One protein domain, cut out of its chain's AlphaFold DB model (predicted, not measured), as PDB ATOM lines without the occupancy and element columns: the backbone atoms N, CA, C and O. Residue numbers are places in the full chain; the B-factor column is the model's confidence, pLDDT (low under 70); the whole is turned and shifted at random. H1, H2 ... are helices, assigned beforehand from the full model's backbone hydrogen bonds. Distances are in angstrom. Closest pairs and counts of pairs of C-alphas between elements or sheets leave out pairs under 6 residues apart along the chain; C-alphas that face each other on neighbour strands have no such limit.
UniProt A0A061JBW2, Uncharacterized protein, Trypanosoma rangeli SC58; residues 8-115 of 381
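This is residues 8 to 115 of the 381 residues of an uncharacterized protein of Trypanosoma rangeli SC58 (UniProt A0A061JBW2). Two long helices, H1 and H5, lie side by side and run the same way; the shorter H2 and H4 pack across this pair, H2 on both and H4 on H1, and H3 packs on H2 on the side away from the pair. The printed part has 108 residues with five named helices, H1 to H5 in order, and no named strand: all helix. H1 to H4 form an up and down bundle, each helix running against the one before it. The whole is compact, with a radius of gyration of the C-alphas of 13.6 A and spans of 45 by 31 by 24 A.

H1, residues 8 to 32, runs 36.3 A from C-alpha 8 at (69.958, 65.462, 143.040). H5, residues 93 to 113, runs 30.4 A to C-alpha 113 at (89.072, 98.645, 123.993). H4, residues 74 to 88, measures 20.8 A, H2, residues 40 to 50, 15.0 A, and H3, residues 56 to 65, 14.4 A.

H1 touches H5 at a shallow tilt of 20 degrees; their closest C-alphas, Ala 18 and Met 97, are 5.2 A apart. With residues 22 to 30 alone, H1 touches H2 in a hairpin, closest at the C-alphas of Tyr 29 and Ile 42, 6.6 A. H2, the hub, touches the four other helices, among them H3 in a hairpin, with the C-alphas of Pro 40 and Ile 63 closest at 5.2 A. H3 is apart from H1 and H5. In each helix every O i to N i+4 pair is within hydrogen-bond range.

The C-alphas of Gly 8 and Pro 115, the two farthest apart, are 46.6 A apart. The printed part has no cut and no long link. The mean pLDDT of the printed part is 81.6; residues 8 to 11, 69 to 73, 111 and 113 to 115 are under 70.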
ATOM      1  N   GLY A   8      68.515  65.614 142.811       53.59
ATOM      2  CA  GLY A   8      69.958  65.462 143.040       53.59
ATOM      3  C   GLY A   8      70.776  65.392 141.744       53.59
ATOM      4  O   GLY A   8      71.901  65.888 141.677       53.59
ATOM      5  N   GLN A   9      70.198  64.840 140.672       59.72
ATOM      6  CA  GLN A   9      70.851  64.755 139.364       59.72
ATOM      7  C   GLN A   9      70.871  66.114 138.636       59.72
ATOM      8  O   GLN A   9      71.863  66.463 137.986       59.72
ATOM      9  N   ALA A  10      69.814  66.920 138.790       61.84
ATOM     10  CA  ALA A  10      69.751  68.282 138.261       61.84
ATOM     11  C   ALA A  10      70.733  69.229 138.976       61.84
ATOM     12  O   ALA A  10      71.433  69.998 138.315       61.84
ATOM     13  N   GLU A  11      70.853  69.133 140.303       62.62
ATOM     14  CA  GLU A  11      71.828  69.916 141.076       62.62
ATOM     15  C   GLU A  11      73.275  69.541 140.736       62.62
ATOM     16  O   GLU A  11      74.097  70.425 140.488       62.62
ATOM     17  N   GLY A  12      73.587  68.246 140.612       73.19
ATOM     18  CA  GLY A  12      74.917  67.793 140.184       73.19
ATOM     19  C   GLY A  12      75.307  68.291 138.786       73.19
ATOM     20  O   GLY A  12      76.469  68.633 138.537       73.19
ATOM     21  N   THR A  13      74.327  68.410 137.887       83.50
ATOM     22  CA  THR A  13      74.524  68.961 136.537       83.50
ATOM     23  C   THR A  13      74.810  70.464 136.586       83.50
ATOM     24  O   THR A  13      75.747  70.930 135.940       83.50
ATOM     25  N   LEU A  14      74.065  71.222 137.399       84.81
ATOM     26  CA  LEU A  14      74.265  72.665 137.569       84.81
ATOM     27  C   LEU A  14      75.617  72.996 138.210       84.81
ATOM     28  O   LEU A  14      76.305  73.906 137.753       84.81
ATOM     29  N   VAL A  15      76.035  72.240 139.227       85.12
ATOM     30  CA  VAL A  15      77.356  72.413 139.853       85.12
ATOM     31  C   VAL A  15      78.472  72.119 138.849       85.12
ATOM     32  O   VAL A  15      79.458  72.849 138.800       85.12
ATOM     33  N   SER A  16      78.309  71.101 138.001       87.31
ATOM     34  CA  SER A  16      79.286  70.787 136.949       87.31
ATOM     35  C   SER A  16      79.386  71.902 135.900       87.31
ATOM     36  O   SER A  16      80.486  72.254 135.477       87.31
ATOM     37  N   GLN A  17      78.257  72.511 135.524       88.62
ATOM     38  CA  GLN A  17      78.231  73.669 134.625       88.62
ATOM     39  C   GLN A  17      78.867  74.912 135.262       88.62
ATOM     40  O   GLN A  17      79.623  75.616 134.594       88.62
ATOM     41  N   ALA A  18      78.632  75.156 136.554       87.44
ATOM     42  CA  ALA A  18      79.283  76.240 137.286       87.44
ATOM     43  C   ALA A  18      80.804  76.050 137.343       87.44
ATOM     44  O   ALA A  18      81.550  76.979 137.054       87.44
ATOM     45  N   VAL A  19      81.276  74.833 137.621       89.19
ATOM     46  CA  VAL A  19      82.709  74.495 137.599       89.19
ATOM     47  C   VAL A  19      83.322  74.745 136.216       89.19
ATOM     48  O   VAL A  19      84.395  75.336 136.130       89.19
ATOM     49  N   ALA A  20      82.634  74.362 135.137       89.69
ATOM     50  CA  ALA A  20      83.088  74.635 133.773       89.69
ATOM     51  C   ALA A  20      83.116  76.142 133.447       89.69
ATOM     52  O   ALA A  20      84.018  76.611 132.754       89.69
ATOM     53  N   ALA A  21      82.161  76.919 133.966       90.06
ATOM     54  CA  ALA A  21      82.148  78.374 133.815       90.06
ATOM     55  C   ALA A  21      83.331  79.038 134.540       90.06
ATOM     56  O   ALA A  21      83.953  79.945 133.982       90.06
ATOM     57  N   VAL A  22      83.668  78.559 135.742       90.56
ATOM     58  CA  VAL A  22      84.832  79.011 136.519       90.56
ATOM     59  C   VAL A  22      86.139  78.658 135.810       90.56
ATOM     60  O   VAL A  22      87.012  79.515 135.699       90.56
ATOM     61  N   ASP A  23      86.265  77.437 135.284       90.12
ATOM     62  CA  ASP A  23      87.438  77.008 134.510       90.12
ATOM     63  C   ASP A  23      87.629  77.883 133.261       90.12
ATOM     64  O   ASP A  23      88.710  78.423 133.029       90.12
ATOM     65  N   GLY A  24      86.552  78.132 132.508       89.25
ATOM     66  CA  GLY A  24      86.586  79.029 131.352       89.25
ATOM     67  C   GLY A  24      86.994  80.464 131.702       89.25
ATOM     68  O   GLY A  24      87.772  81.072 130.970       89.25
ATOM     69  N   LEU A  25      86.517  81.001 132.830       89.88
ATOM     70  CA  LEU A  25      86.909  82.330 133.307       89.88
ATOM     71  C   LEU A  25      88.385  82.376 133.743       89.88
ATOM     72  O   LEU A  25      89.084  83.342 133.443       89.88
ATOM     73  N   ALA A  26      88.881  81.335 134.418       88.31
ATOM     74  CA  ALA A  26      90.286  81.237 134.816       88.31
ATOM     75  C   ALA A  26      91.220  81.248 133.598       88.31
ATOM     76  O   ALA A  26      92.234  81.952 133.603       88.31
ATOM     77  N   TRP A  27      90.841  80.534 132.534       88.38
ATOM     78  CA  TRP A  27      91.545  80.568 131.254       88.38
ATOM     79  C   TRP A  27      91.552  81.958 130.616       88.38
ATOM     80  O   TRP A  27      92.599  82.402 130.149       88.38
ATOM     81  N   GLU A  28      90.428  82.674 130.616       86.75
ATOM     82  CA  GLU A  28      90.383  84.032 130.062       86.75
ATOM     83  C   GLU A  28      91.263  85.009 130.839       86.75
ATOM     84  O   GLU A  28      91.993  85.783 130.219       86.75
ATOM     85  N   TYR A  29      91.289  84.933 132.172       84.56
ATOM     86  CA  TYR A  29      92.235  85.723 132.960       84.56
ATOM     87  C   TYR A  29      93.685  85.365 132.640       84.56
ATOM     88  O   TYR A  29      94.501  86.260 132.445       84.56
ATOM     89  N   MET A  30      94.017  84.078 132.538       83.19
ATOM     90  CA  MET A  30      95.359  83.640 132.146       83.19
ATOM     91  C   MET A  30      95.798  84.244 130.804       83.19
ATOM     92  O   MET A  30      96.922  84.736 130.695       83.19
ATOM     93  N   VAL A  31      94.900  84.273 129.814       81.94
ATOM     94  CA  VAL A  31      95.147  84.916 128.515       81.94
ATOM     95  C   VAL A  31      95.317  86.430 128.669       81.94
ATOM     96  O   VAL A  31      96.291  86.974 128.153       81.94
ATOM     97  N   CYS A  32      94.439  87.104 129.419       77.38
ATOM     98  CA  CYS A  32      94.509  88.555 129.641       77.38
ATOM     99  C   CYS A  32      95.806  88.984 130.345       77.38
ATOM    100  O   CYS A  32      96.377  90.019 130.015       77.38
ATOM    101  N   PHE A  33      96.292  88.184 131.296       76.62
ATOM    102  CA  PHE A  33      97.533  88.447 132.031       76.62
ATOM    103  C   PHE A  33      98.786  87.871 131.348       76.62
ATOM    104  O   PHE A  33      99.893  88.072 131.847       76.62
ATOM    105  N   GLY A  34      98.646  87.146 130.232       75.94
ATOM    106  CA  GLY A  34      99.771  86.553 129.504       75.94
ATOM    107  C   GLY A  34     100.519  85.459 130.278       75.94
ATOM    108  O   GLY A  34     101.721  85.273 130.079       75.94
ATOM    109  N   VAL A  35      99.837  84.735 131.171       77.06
ATOM    110  CA  VAL A  35     100.437  83.706 132.037       77.06
ATOM    111  C   VAL A  35      99.857  82.319 131.769       77.06
ATOM    112  O   VAL A  35      98.666  82.150 131.547       77.06
ATOM    113  N   GLY A  36     100.704  81.289 131.831       78.62
ATOM    114  CA  GLY A  36     100.299  79.891 131.622       78.62
ATOM    115  C   GLY A  36      99.753  79.171 132.863       78.62
ATOM    116  O   GLY A  36      99.618  77.953 132.834       78.62
ATOM    117  N   HIS A  37      99.514  79.881 133.968       82.19
ATOM    118  CA  HIS A  37      99.060  79.305 135.238       82.19
ATOM    119  C   HIS A  37      98.260  80.321 136.062       82.19
ATOM    120  O   HIS A  37      98.372  81.529 135.849       82.19
ATOM    121  N   VAL A  38      97.476  79.835 137.029       82.38
ATOM    122  CA  VAL A  38      96.699  80.690 137.938       82.38
ATOM    123  C   VAL A  38      97.621  81.243 139.023       82.38
ATOM    124  O   VAL A  38      98.079  80.516 139.900       82.38
ATOM    125  N   THR A  39      97.900  82.543 138.959       84.00
ATOM    126  CA  THR A  39      98.693  83.255 139.970       84.00
ATOM    127  C   THR A  39      97.839  83.605 141.198       84.00
ATOM    128  O   THR A  39      96.610  83.643 141.094       84.00
ATOM    129  N   PRO A  40      98.449  83.949 142.351       85.81
ATOM    130  CA  PRO A  40      97.726  84.488 143.509       85.81
ATOM    131  C   PRO A  40      96.811  85.677 143.165       85.81
ATOM    132  O   PRO A  40      95.716  85.802 143.706       85.81
ATOM    133  N   HIS A  41      97.229  86.525 142.219       84.00
ATOM    134  CA  HIS A  41      96.426  87.650 141.738       84.00
ATOM    135  C   HIS A  41      95.196  87.187 140.952       84.00
ATOM    136  O   HIS A  41      94.094  87.649 141.232       84.00
ATOM    137  N   ILE A  42      95.363  86.234 140.026       86.12
ATOM    138  CA  ILE A  42      94.238  85.655 139.277       86.12
ATOM    139  C   ILE A  42      93.275  84.947 140.232       86.12
ATOM    140  O   ILE A  42      92.065  85.106 140.104       86.12
ATOM    141  N   MET A  43      93.798  84.213 141.217       89.25
ATOM    142  CA  MET A  43      92.984  83.547 142.232       89.25
ATOM    143  C   MET A  43      92.136  84.550 143.021       89.25
ATOM    144  O   MET A  43      90.935  84.348 143.172       89.25
ATOM    145  N   LYS A  44      92.724  85.679 143.439       87.00
ATOM    146  CA  LYS A  44      91.986  86.762 144.099       87.00
ATOM    147  C   LYS A  44      90.849  87.299 143.220       87.00
ATOM    148  O   LYS A  44      89.720  87.389 143.697       87.00
ATOM    149  N   CYS A  45      91.114  87.600 141.945       88.06
ATOM    150  CA  CYS A  45      90.082  88.064 141.007       88.06
ATOM    151  C   CYS A  45      88.959  87.033 140.835       88.06
ATOM    152  O   CYS A  45      87.783  87.373 140.933       88.06
ATOM    153  N   LEU A  46      89.313  85.760 140.640       88.62
ATOM    154  CA  LEU A  46      88.344  84.672 140.524       88.62
ATOM    155  C   LEU A  46      87.463  84.566 141.768       88.62
ATOM    156  O   LEU A  46      86.259  84.375 141.652       88.62
ATOM    157  N   MET A  47      88.032  84.721 142.959       89.00
ATOM    158  CA  MET A  47      87.272  84.630 144.200       89.00
ATOM    159  C   MET A  47      86.330  85.810 144.414       89.00
ATOM    160  O   MET A  47      85.236  85.600 144.924       89.00
ATOM    161  N   GLU A  48      86.703  87.024 144.007       88.62
ATOM    162  CA  GLU A  48      85.779  88.165 144.054       88.62
ATOM    163  C   GLU A  48      84.584  87.989 143.109       88.62
ATOM    164  O   GLU A  48      83.493  88.478 143.396       88.62
ATOM    165  N   VAL A  49      84.754  87.237 142.021       88.25
ATOM    166  CA  VAL A  49      83.677  86.946 141.063       88.25
ATOM    167  C   VAL A  49      82.830  85.751 141.510       88.25
ATOM    168  O   VAL A  49      81.602  85.794 141.445       88.25
ATOM    169  N   VAL A  50      83.472  84.671 141.957       87.75
ATOM    170  CA  VAL A  50      82.825  83.378 142.233       87.75
ATOM    171  C   VAL A  50      82.278  83.308 143.660       87.75
ATOM    172  O   VAL A  50      81.148  82.866 143.850       87.75
ATOM    173  N   CYS A  51      83.044  83.778 144.650       86.38
ATOM    174  CA  CYS A  51      82.709  83.712 146.079       86.38
ATOM    175  C   CYS A  51      83.022  85.032 146.821       86.38
ATOM    176  O   CYS A  51      83.805  85.020 147.783       86.38
ATOM    177  N   PRO A  52      82.451  86.188 146.431       83.69
ATOM    178  CA  PRO A  52      82.676  87.438 147.151       83.69
ATOM    179  C   PRO A  52      82.243  87.349 148.619       83.69
ATOM    180  O   PRO A  52      82.845  88.007 149.464       83.69
ATOM    181  N   GLU A  53      81.276  86.492 148.945       82.62
ATOM    182  CA  GLU A  53      80.759  86.289 150.300       82.62
ATOM    183  C   GLU A  53      81.637  85.376 151.178       82.62
ATOM    184  O   GLU A  53      81.375  85.245 152.372       82.62
ATOM    185  N   ALA A  54      82.679  84.737 150.628       82.00
ATOM    186  CA  ALA A  54      83.544  83.861 151.416       82.00
ATOM    187  C   ALA A  54      84.307  84.633 152.514       82.00
ATOM    188  O   ALA A  54      84.750  85.770 152.310       82.00
ATOM    189  N   VAL A  55      84.486  83.983 153.667       84.94
ATOM    190  CA  VAL A  55      85.219  84.509 154.833       84.94
ATOM    191  C   VAL A  55      86.668  84.831 154.449       84.94
ATOM    192  O   VAL A  55      87.276  84.074 153.692       84.94
ATOM    193  N   SER A  56      87.228  85.929 154.979       83.69
ATOM    194  CA  SER A  56      88.592  86.390 154.649       83.69
ATOM    195  C   SER A  56      89.641  85.290 154.821       83.69
ATOM    196  O   SER A  56      90.415  85.048 153.906       83.69
ATOM    197  N   ASP A  57      89.588  84.535 155.916       84.50
ATOM    198  CA  ASP A  57      90.563  83.472 156.194       84.50
ATOM    199  C   ASP A  57      90.529  82.351 155.145       84.50
ATOM    200  O   ASP A  57      91.564  81.844 154.714       84.50
ATOM    201  N   ALA A  58      89.329  81.982 154.682       82.44
ATOM    202  CA  ALA A  58      89.158  80.990 153.623       82.44
ATOM    203  C   ALA A  58      89.676  81.517 152.280       82.44
ATOM    204  O   ALA A  58      90.175  80.751 151.451       82.44
ATOM    205  N   LYS A  59      89.585  82.836 152.079       84.12
ATOM    206  CA  LYS A  59      90.141  83.494 150.907       84.12
ATOM    207  C   LYS A  59      91.670  83.496 150.932       84.12
ATOM    208  O   LYS A  59      92.300  83.093 149.956       84.12
ATOM    209  N   ASP A  60      92.258  83.871 152.058       85.31
ATOM    210  CA  ASP A  60      93.707  83.922 152.224       85.31
ATOM    211  C   ASP A  60      94.331  82.525 152.106       85.31
ATOM    212  O   ASP A  60      95.305  82.346 151.376       85.31
ATOM    213  N   ALA A  61      93.705  81.499 152.695       85.69
ATOM    214  CA  ALA A  61      94.145  80.109 152.557       85.69
ATOM    215  C   ALA A  61      94.183  79.637 151.090       85.69
ATOM    216  O   ALA A  61      95.134  78.978 150.663       85.69
ATOM    217  N   ALA A  62      93.173  80.006 150.297       83.88
ATOM    218  CA  ALA A  62      93.111  79.655 148.883       83.88
ATOM    219  C   ALA A  62      94.175  80.393 148.047       83.88
ATOM    220  O   ALA A  62      94.720  79.826 147.102       83.88
ATOM    221  N   ILE A  63      94.512  81.634 148.409       84.81
ATOM    222  CA  ILE A  63      95.583  82.413 147.768       84.81
ATOM    223  C   ILE A  63      96.964  81.838 148.116       84.81
ATOM    224  O   ILE A  63      97.811  81.711 147.227       84.81
ATOM    225  N   GLU A  64      97.198  81.459 149.375       85.44
ATOM    226  CA  GLU A  64      98.448  80.821 149.806       85.44
ATOM    227  C   GLU A  64      98.679  79.478 149.096       85.44
ATOM    228  O   GLU A  64      99.798  79.204 148.656       85.44
ATOM    229  N   GLU A  65      97.630  78.673 148.874       81.81
ATOM    230  CA  GLU A  65      97.738  77.427 148.096       81.81
ATOM    231  C   GLU A  65      98.277  77.655 146.674       81.81
ATOM    232  O   GLU A  65      99.007  76.814 146.136       81.81
ATOM    233  N   MET A  66      97.963  78.804 146.071       82.44
ATOM    234  CA  MET A  66      98.400  79.154 144.718       82.44
ATOM    235  C   MET A  66      99.845  79.659 144.650       82.44
ATOM    236  O   MET A  66     100.401  79.767 143.555       82.44
ATOM    237  N   LYS A  67     100.502  79.901 145.793       80.88
ATOM    238  CA  LYS A  67     101.948  80.178 145.844       80.88
ATOM    239  C   LYS A  67     102.802  78.914 145.696       80.88
ATOM    240  O   LYS A  67     104.005  79.018 145.457       80.88
ATOM    241  N   ALA A  68     102.207  77.725 145.816       70.81
ATOM    242  CA  ALA A  68     102.928  76.461 145.703       70.81
ATOM    243  C   ALA A  68     103.521  76.256 144.284       70.81
ATOM    244  O   ALA A  68     102.863  76.567 143.289       70.81
ATOM    245  N   PRO A  69     104.728  75.671 144.155       57.88
ATOM    246  CA  PRO A  69     105.544  75.712 142.929       57.88
ATOM    247  C   PRO A  69     105.022  74.894 141.728       57.88
ATOM    248  O   PRO A  69     105.597  74.959 140.641       57.88
ATOM    249  N   CYS A  70     103.936  74.130 141.871       61.91
ATOM    250  CA  CYS A  70     103.453  73.208 140.837       61.91
ATOM    251  C   CYS A  70     102.594  73.897 139.758       61.91
ATOM    252  O   CYS A  70     101.381  73.699 139.697       61.91
ATOM    253  N   ARG A  71     103.232  74.670 138.869       62.25
ATOM    254  CA  ARG A  71     102.581  75.514 137.840       62.25
ATOM    255  C   ARG A  71     101.610  74.781 136.895       62.25
ATOM    256  O   ARG A  71     100.621  75.371 136.482       62.25
ATOM    257  N   SER A  72     101.845  73.508 136.565       59.97
ATOM    258  CA  SER A  72     101.023  72.754 135.595       59.97
ATOM    259  C   SER A  72      99.681  72.250 136.147       59.97
ATOM    260  O   SER A  72      98.755  72.006 135.377       59.97
ATOM    261  N   ALA A  73      99.546  72.110 137.469       62.41
ATOM    262  CA  ALA A  73      98.318  71.639 138.122       62.41
ATOM    263  C   ALA A  73      97.451  72.785 138.678       62.41
ATOM    264  O   ALA A  73      96.324  72.556 139.122       62.41
ATOM    265  N   GLN A  74      97.967  74.015 138.646       70.81
ATOM    266  CA  GLN A  74      97.356  75.188 139.268       70.81
ATOM    267  C   GLN A  74      95.951  75.542 138.748       70.81
ATOM    268  O   GLN A  74      95.108  75.830 139.591       70.81
ATOM    269  N   PRO A  75      95.623  75.458 137.441       74.31
ATOM    270  CA  PRO A  75      94.266  75.764 136.973       74.31
ATOM    271  C   PRO A  75      93.213  74.814 137.557       74.31
ATOM    272  O   PRO A  75      92.233  75.245 138.158       74.31
ATOM    273  N   LYS A  76      93.469  73.501 137.490       81.06
ATOM    274  CA  LYS A  76      92.570  72.478 138.049       81.06
ATOM    275  C   LYS A  76      92.453  72.587 139.569       81.06
ATOM    276  O   LYS A  76      91.369  72.394 140.113       81.06
ATOM    277  N   ARG A  77      93.558  72.911 140.249       82.19
ATOM    278  CA  ARG A  77      93.584  73.129 141.700       82.19
ATOM    279  C   ARG A  77      92.773  74.362 142.100       82.19
ATOM    280  O   ARG A  77      91.938  74.255 142.988       82.19
ATOM    281  N   ALA A  78      92.939  75.483 141.400       82.88
ATOM    282  CA  ALA A  78      92.173  76.706 141.634       82.88
ATOM    283  C   ALA A  78      90.667  76.473 141.455       82.88
ATOM    284  O   ALA A  78      89.873  76.841 142.315       82.88
ATOM    285  N   VAL A  79      90.270  75.781 140.384       85.00
ATOM    286  CA  VAL A  79      88.866  75.419 140.141       85.00
ATOM    287  C   VAL A  79      88.324  74.502 141.244       85.00
ATOM    288  O   VAL A  79      87.187  74.671 141.685       85.00
ATOM    289  N   HIS A  80      89.131  73.556 141.730       86.94
ATOM    290  CA  HIS A  80      88.745  72.689 142.842       86.94
ATOM    291  C   HIS A  80      88.546  73.472 144.150       86.94
ATOM    292  O   HIS A  80      87.529  73.281 144.812       86.94
ATOM    293  N   LEU A  81      89.458  74.390 144.482       86.00
ATOM    294  CA  LEU A  81      89.337  75.276 145.645       86.00
ATOM    295  C   LEU A  81      88.117  76.193 145.553       86.00
ATOM    296  O   LEU A  81      87.377  76.365 146.513       86.00
ATOM    297  N   LEU A  82      87.862  76.775 144.385       84.75
ATOM    298  CA  LEU A  82      86.689  77.619 144.185       84.75
ATOM    299  C   LEU A  82      85.401  76.808 144.333       84.75
ATOM    300  O   LEU A  82      84.452  77.283 144.952       84.75
ATOM    301  N   ARG A  83      85.393  75.561 143.847       87.44
ATOM    302  CA  ARG A  83      84.277  74.630 144.038       87.44
ATOM    303  C   ARG A  83      83.992  74.355 145.503       87.44
ATOM    304  O   ARG A  83      82.826  74.392 145.898       87.44
ATOM    305  N   THR A  84      85.015  74.060 146.299       86.75
ATOM    306  CA  THR A  84      84.825  73.805 147.731       86.75
ATOM    307  C   THR A  84      84.333  75.061 148.444       86.75
ATOM    308  O   THR A  84      83.412  74.969 149.251       86.75
ATOM    309  N   LEU A  85      84.854  76.233 148.073       84.44
ATOM    310  CA  LEU A  85      84.458  77.511 148.659       84.44
ATOM    311  C   LEU A  85      83.004  77.889 148.351       84.44
ATOM    312  O   LEU A  85      82.269  78.146 149.300       84.44
ATOM    313  N   PHE A  86      82.553  77.881 147.086       82.62
ATOM    314  CA  PHE A  86      81.162  78.275 146.787       82.62
ATOM    315  C   PHE A  86      80.141  77.267 147.321       82.62
ATOM    316  O   PHE A  86      79.030  77.645 147.690       82.62
ATOM    317  N   SER A  87      80.527  75.986 147.392       83.06
ATOM    318  CA  SER A  87      79.685  74.941 147.983       83.06
ATOM    319  C   SER A  87      79.545  75.131 149.497       83.06
ATOM    320  O   SER A  87      78.470  74.901 150.041       83.06
ATOM    321  N   ALA A  88      80.609  75.576 150.176       80.94
ATOM    322  CA  ALA A  88      80.598  75.846 151.613       80.94
ATOM    323  C   ALA A  88      79.894  77.164 151.974       80.94
ATOM    324  O   ALA A  88      79.264  77.253 153.023       80.94
ATOM    325  N   SER A  89      79.968  78.179 151.109       76.44
ATOM    326  CA  SER A  89      79.343  79.488 151.337       76.44
ATOM    327  C   SER A  89      77.862  79.554 150.943       76.44
ATOM    328  O   SER A  89      77.266  80.624 151.017       76.44
ATOM    329  N   GLY A  90      77.261  78.439 150.510       74.88
ATOM    330  CA  GLY A  90      75.845  78.378 150.127       74.88
ATOM    331  C   GLY A  90      75.500  79.199 148.880       74.88
ATOM    332  O   GLY A  90      74.342  79.564 148.685       74.88
ATOM    333  N   VAL A  91      76.491  79.512 148.041       81.94
ATOM    334  CA  VAL A  91      76.279  80.305 146.826       81.94
ATOM    335  C   VAL A  91      75.645  79.414 145.761       81.94
ATOM    336  O   VAL A  91      76.119  78.315 145.466       81.94
ATOM    337  N   SER A  92      74.561  79.898 145.158       87.06
ATOM    338  CA  SER A  92      73.862  79.193 144.086       87.06
ATOM    339  C   SER A  92      74.771  79.012 142.868       87.06
ATOM    340  O   SER A  92      75.347  79.968 142.347       87.06
ATOM    341  N   ALA A  93      74.828  77.787 142.335       86.69
ATOM    342  CA  ALA A  93      75.548  77.486 141.096       86.69
ATOM    343  C   ALA A  93      75.087  78.371 139.917       86.69
ATOM    344  O   ALA A  93      75.886  78.712 139.045       86.69
ATOM    345  N   ARG A  94      73.811  78.789 139.896       88.06
ATOM    346  CA  ARG A  94      73.290  79.718 138.878       88.06
ATOM    347  C   ARG A  94      73.871  81.119 139.020       88.06
ATOM    348  O   ARG A  94      74.164  81.748 138.004       88.06
ATOM    349  N   ASP A  95      74.078  81.578 140.248       89.44
ATOM    350  CA  ASP A  95      74.647  82.899 140.513       89.44
ATOM    351  C   ASP A  95      76.120  82.927 140.118       89.44
ATOM    352  O   ASP A  95      76.548  83.862 139.446       89.44
ATOM    353  N   VAL A  96      76.863  81.855 140.423       89.19
ATOM    354  CA  VAL A  96      78.245  81.675 139.950       89.19
ATOM    355  C   VAL A  96      78.308  81.750 138.426       89.19
ATOM    356  O   VAL A  96      79.073  82.543 137.884       89.19
ATOM    357  N   MET A  97      77.470  80.986 137.716       91.38
ATOM    358  CA  MET A  97      77.441  81.016 136.248       91.38
ATOM    359  C   MET A  97      77.110  82.408 135.697       91.38
ATOM    360  O   MET A  97      77.745  82.854 134.742       91.38
ATOM    361  N   SER A  98      76.141  83.102 136.298       91.75
ATOM    362  CA  SER A  98      75.748  84.458 135.901       91.75
ATOM    363  C   SER A  98      76.885  85.466 136.103       91.75
ATOM    364  O   SER A  98      77.210  86.222 135.185       91.75
ATOM    365  N   ARG A  99      77.552  85.430 137.265       91.88
ATOM    366  CA  ARG A  99      78.702  86.289 137.590       91.88
ATOM    367  C   ARG A  99      79.887  86.006 136.671       91.88
ATOM    368  O   ARG A  99      80.447  86.943 136.110       91.88
ATOM    369  N   CYS A 100      80.205  84.733 136.427       91.06
ATOM    370  CA  CYS A 100      81.226  84.355 135.454       91.06
ATOM    371  C   CYS A 100      80.878  84.883 134.056       91.06
ATOM    372  O   CYS A 100      81.725  85.487 133.411       91.06
ATOM    373  N   ALA A 101      79.639  84.723 133.586       90.44
ATOM    374  CA  ALA A 101      79.231  85.227 132.276       90.44
ATOM    375  C   ALA A 101      79.307  86.761 132.176       90.44
ATOM    376  O   ALA A 101      79.730  87.286 131.144       90.44
ATOM    377  N   ALA A 102      78.918  87.484 133.228       91.12
ATOM    378  CA  ALA A 102      79.030  88.939 133.293       91.12
ATOM    379  C   ALA A 102      80.497  89.394 133.255       91.12
ATOM    380  O   ALA A 102      80.841  90.311 132.508       91.12
ATOM    381  N   GLU A 103      81.368  88.710 133.994       91.19
ATOM    382  CA  GLU A 103      82.789  89.032 134.048       91.19
ATOM    383  C   GLU A 103      83.505  88.732 132.728       91.19
ATOM    384  O   GLU A 103      84.258  89.568 132.241       91.19
ATOM    385  N   ARG A 104      83.198  87.607 132.069       88.62
ATOM    386  CA  ARG A 104      83.721  87.311 130.722       88.62
ATOM    387  C   ARG A 104      83.325  88.389 129.711       88.62
ATOM    388  O   ARG A 104      84.141  88.813 128.900       88.62
ATOM    389  N   ARG A 105      82.087  88.902 129.785       87.75
ATOM    390  CA  ARG A 105      81.658  90.046 128.954       87.75
ATOM    391  C   ARG A 105      82.447  91.314 129.287       87.75
ATOM    392  O   ARG A 105      82.841  92.023 128.367       87.75
ATOM    393  N   ARG A 106      82.697  91.592 130.572       89.19
ATOM    394  CA  ARG A 106      83.524  92.729 131.013       89.19
ATOM    395  C   ARG A 106      84.946  92.624 130.464       89.19
ATOM    396  O   ARG A 106      85.428  93.594 129.886       89.19
ATOM    397  N   LEU A 107      85.576  91.453 130.584       84.19
ATOM    398  CA  LEU A 107      86.910  91.175 130.050       84.19
ATOM    399  C   LEU A 107      86.944  91.317 128.528       84.19
ATOM    400  O   LEU A 107      87.814  92.003 128.006       84.19
ATOM    401  N   ALA A 108      85.969  90.755 127.812       81.69
ATOM    402  CA  ALA A 108      85.879  90.885 126.358       81.69
ATOM    403  C   ALA A 108      85.774  92.353 125.909       81.69
ATOM    404  O   ALA A 108      86.452  92.757 124.967       81.69
ATOM    405  N   LEU A 109      84.973  93.168 126.604       81.69
ATOM    406  CA  LEU A 109      84.871  94.603 126.332       81.69
ATOM    407  C   LEU A 109      86.177  95.341 126.646       81.69
ATOM    408  O   LEU A 109      86.597  96.184 125.860       81.69
ATOM    409  N   GLN A 110      86.845  95.013 127.754       78.38
ATOM    410  CA  GLN A 110      88.149  95.595 128.089       78.38
ATOM    411  C   GLN A 110      89.213  95.247 127.045       78.38
ATOM    412  O   GLN A 110      89.947  96.126 126.604       78.38
ATOM    413  N   MET A 111      89.251  93.995 126.594       69.50
ATOM    414  CA  MET A 111      90.176  93.544 125.556       69.50
ATOM    415  C   MET A 111      89.869  94.155 124.185       69.50
ATOM    416  O   MET A 111      90.797  94.404 123.429       69.50
ATOM    417  N   ALA A 112      88.602  94.440 123.873       70.19
ATOM    418  CA  ALA A 112      88.210  95.128 122.640       70.19
ATOM    419  C   ALA A 112      88.562  96.629 122.640       70.19
ATOM    420  O   ALA A 112      88.742  97.219 121.577       70.19
ATOM    421  N   LEU A 113      88.649  97.250 123.821       63.19
ATOM    422  CA  LEU A 113      89.072  98.645 123.993       63.19
ATOM    423  C   LEU A 113      90.600  98.798 124.017       63.19
ATOM    424  O   LEU A 113      91.111  99.898 123.800       63.19
ATOM    425  N   CYS A 114      91.330  97.709 124.252       53.84
ATOM    426  CA  CYS A 114      92.767  97.657 124.046       53.84
ATOM    427  C   CYS A 114      93.049  97.498 122.540       53.84
ATOM    428  O   CYS A 114      92.589  96.523 121.942       53.84
ATOM    429  N   PRO A 115      93.808  98.406 121.892       49.44
ATOM    430  CA  PRO A 115      94.281  98.163 120.531       49.44
ATOM    431  C   PRO A 115      95.067  96.842 120.503       49.44
ATOM    432  O   PRO A 115      95.643  96.478 121.535       49.44
TER     433      PRO A 115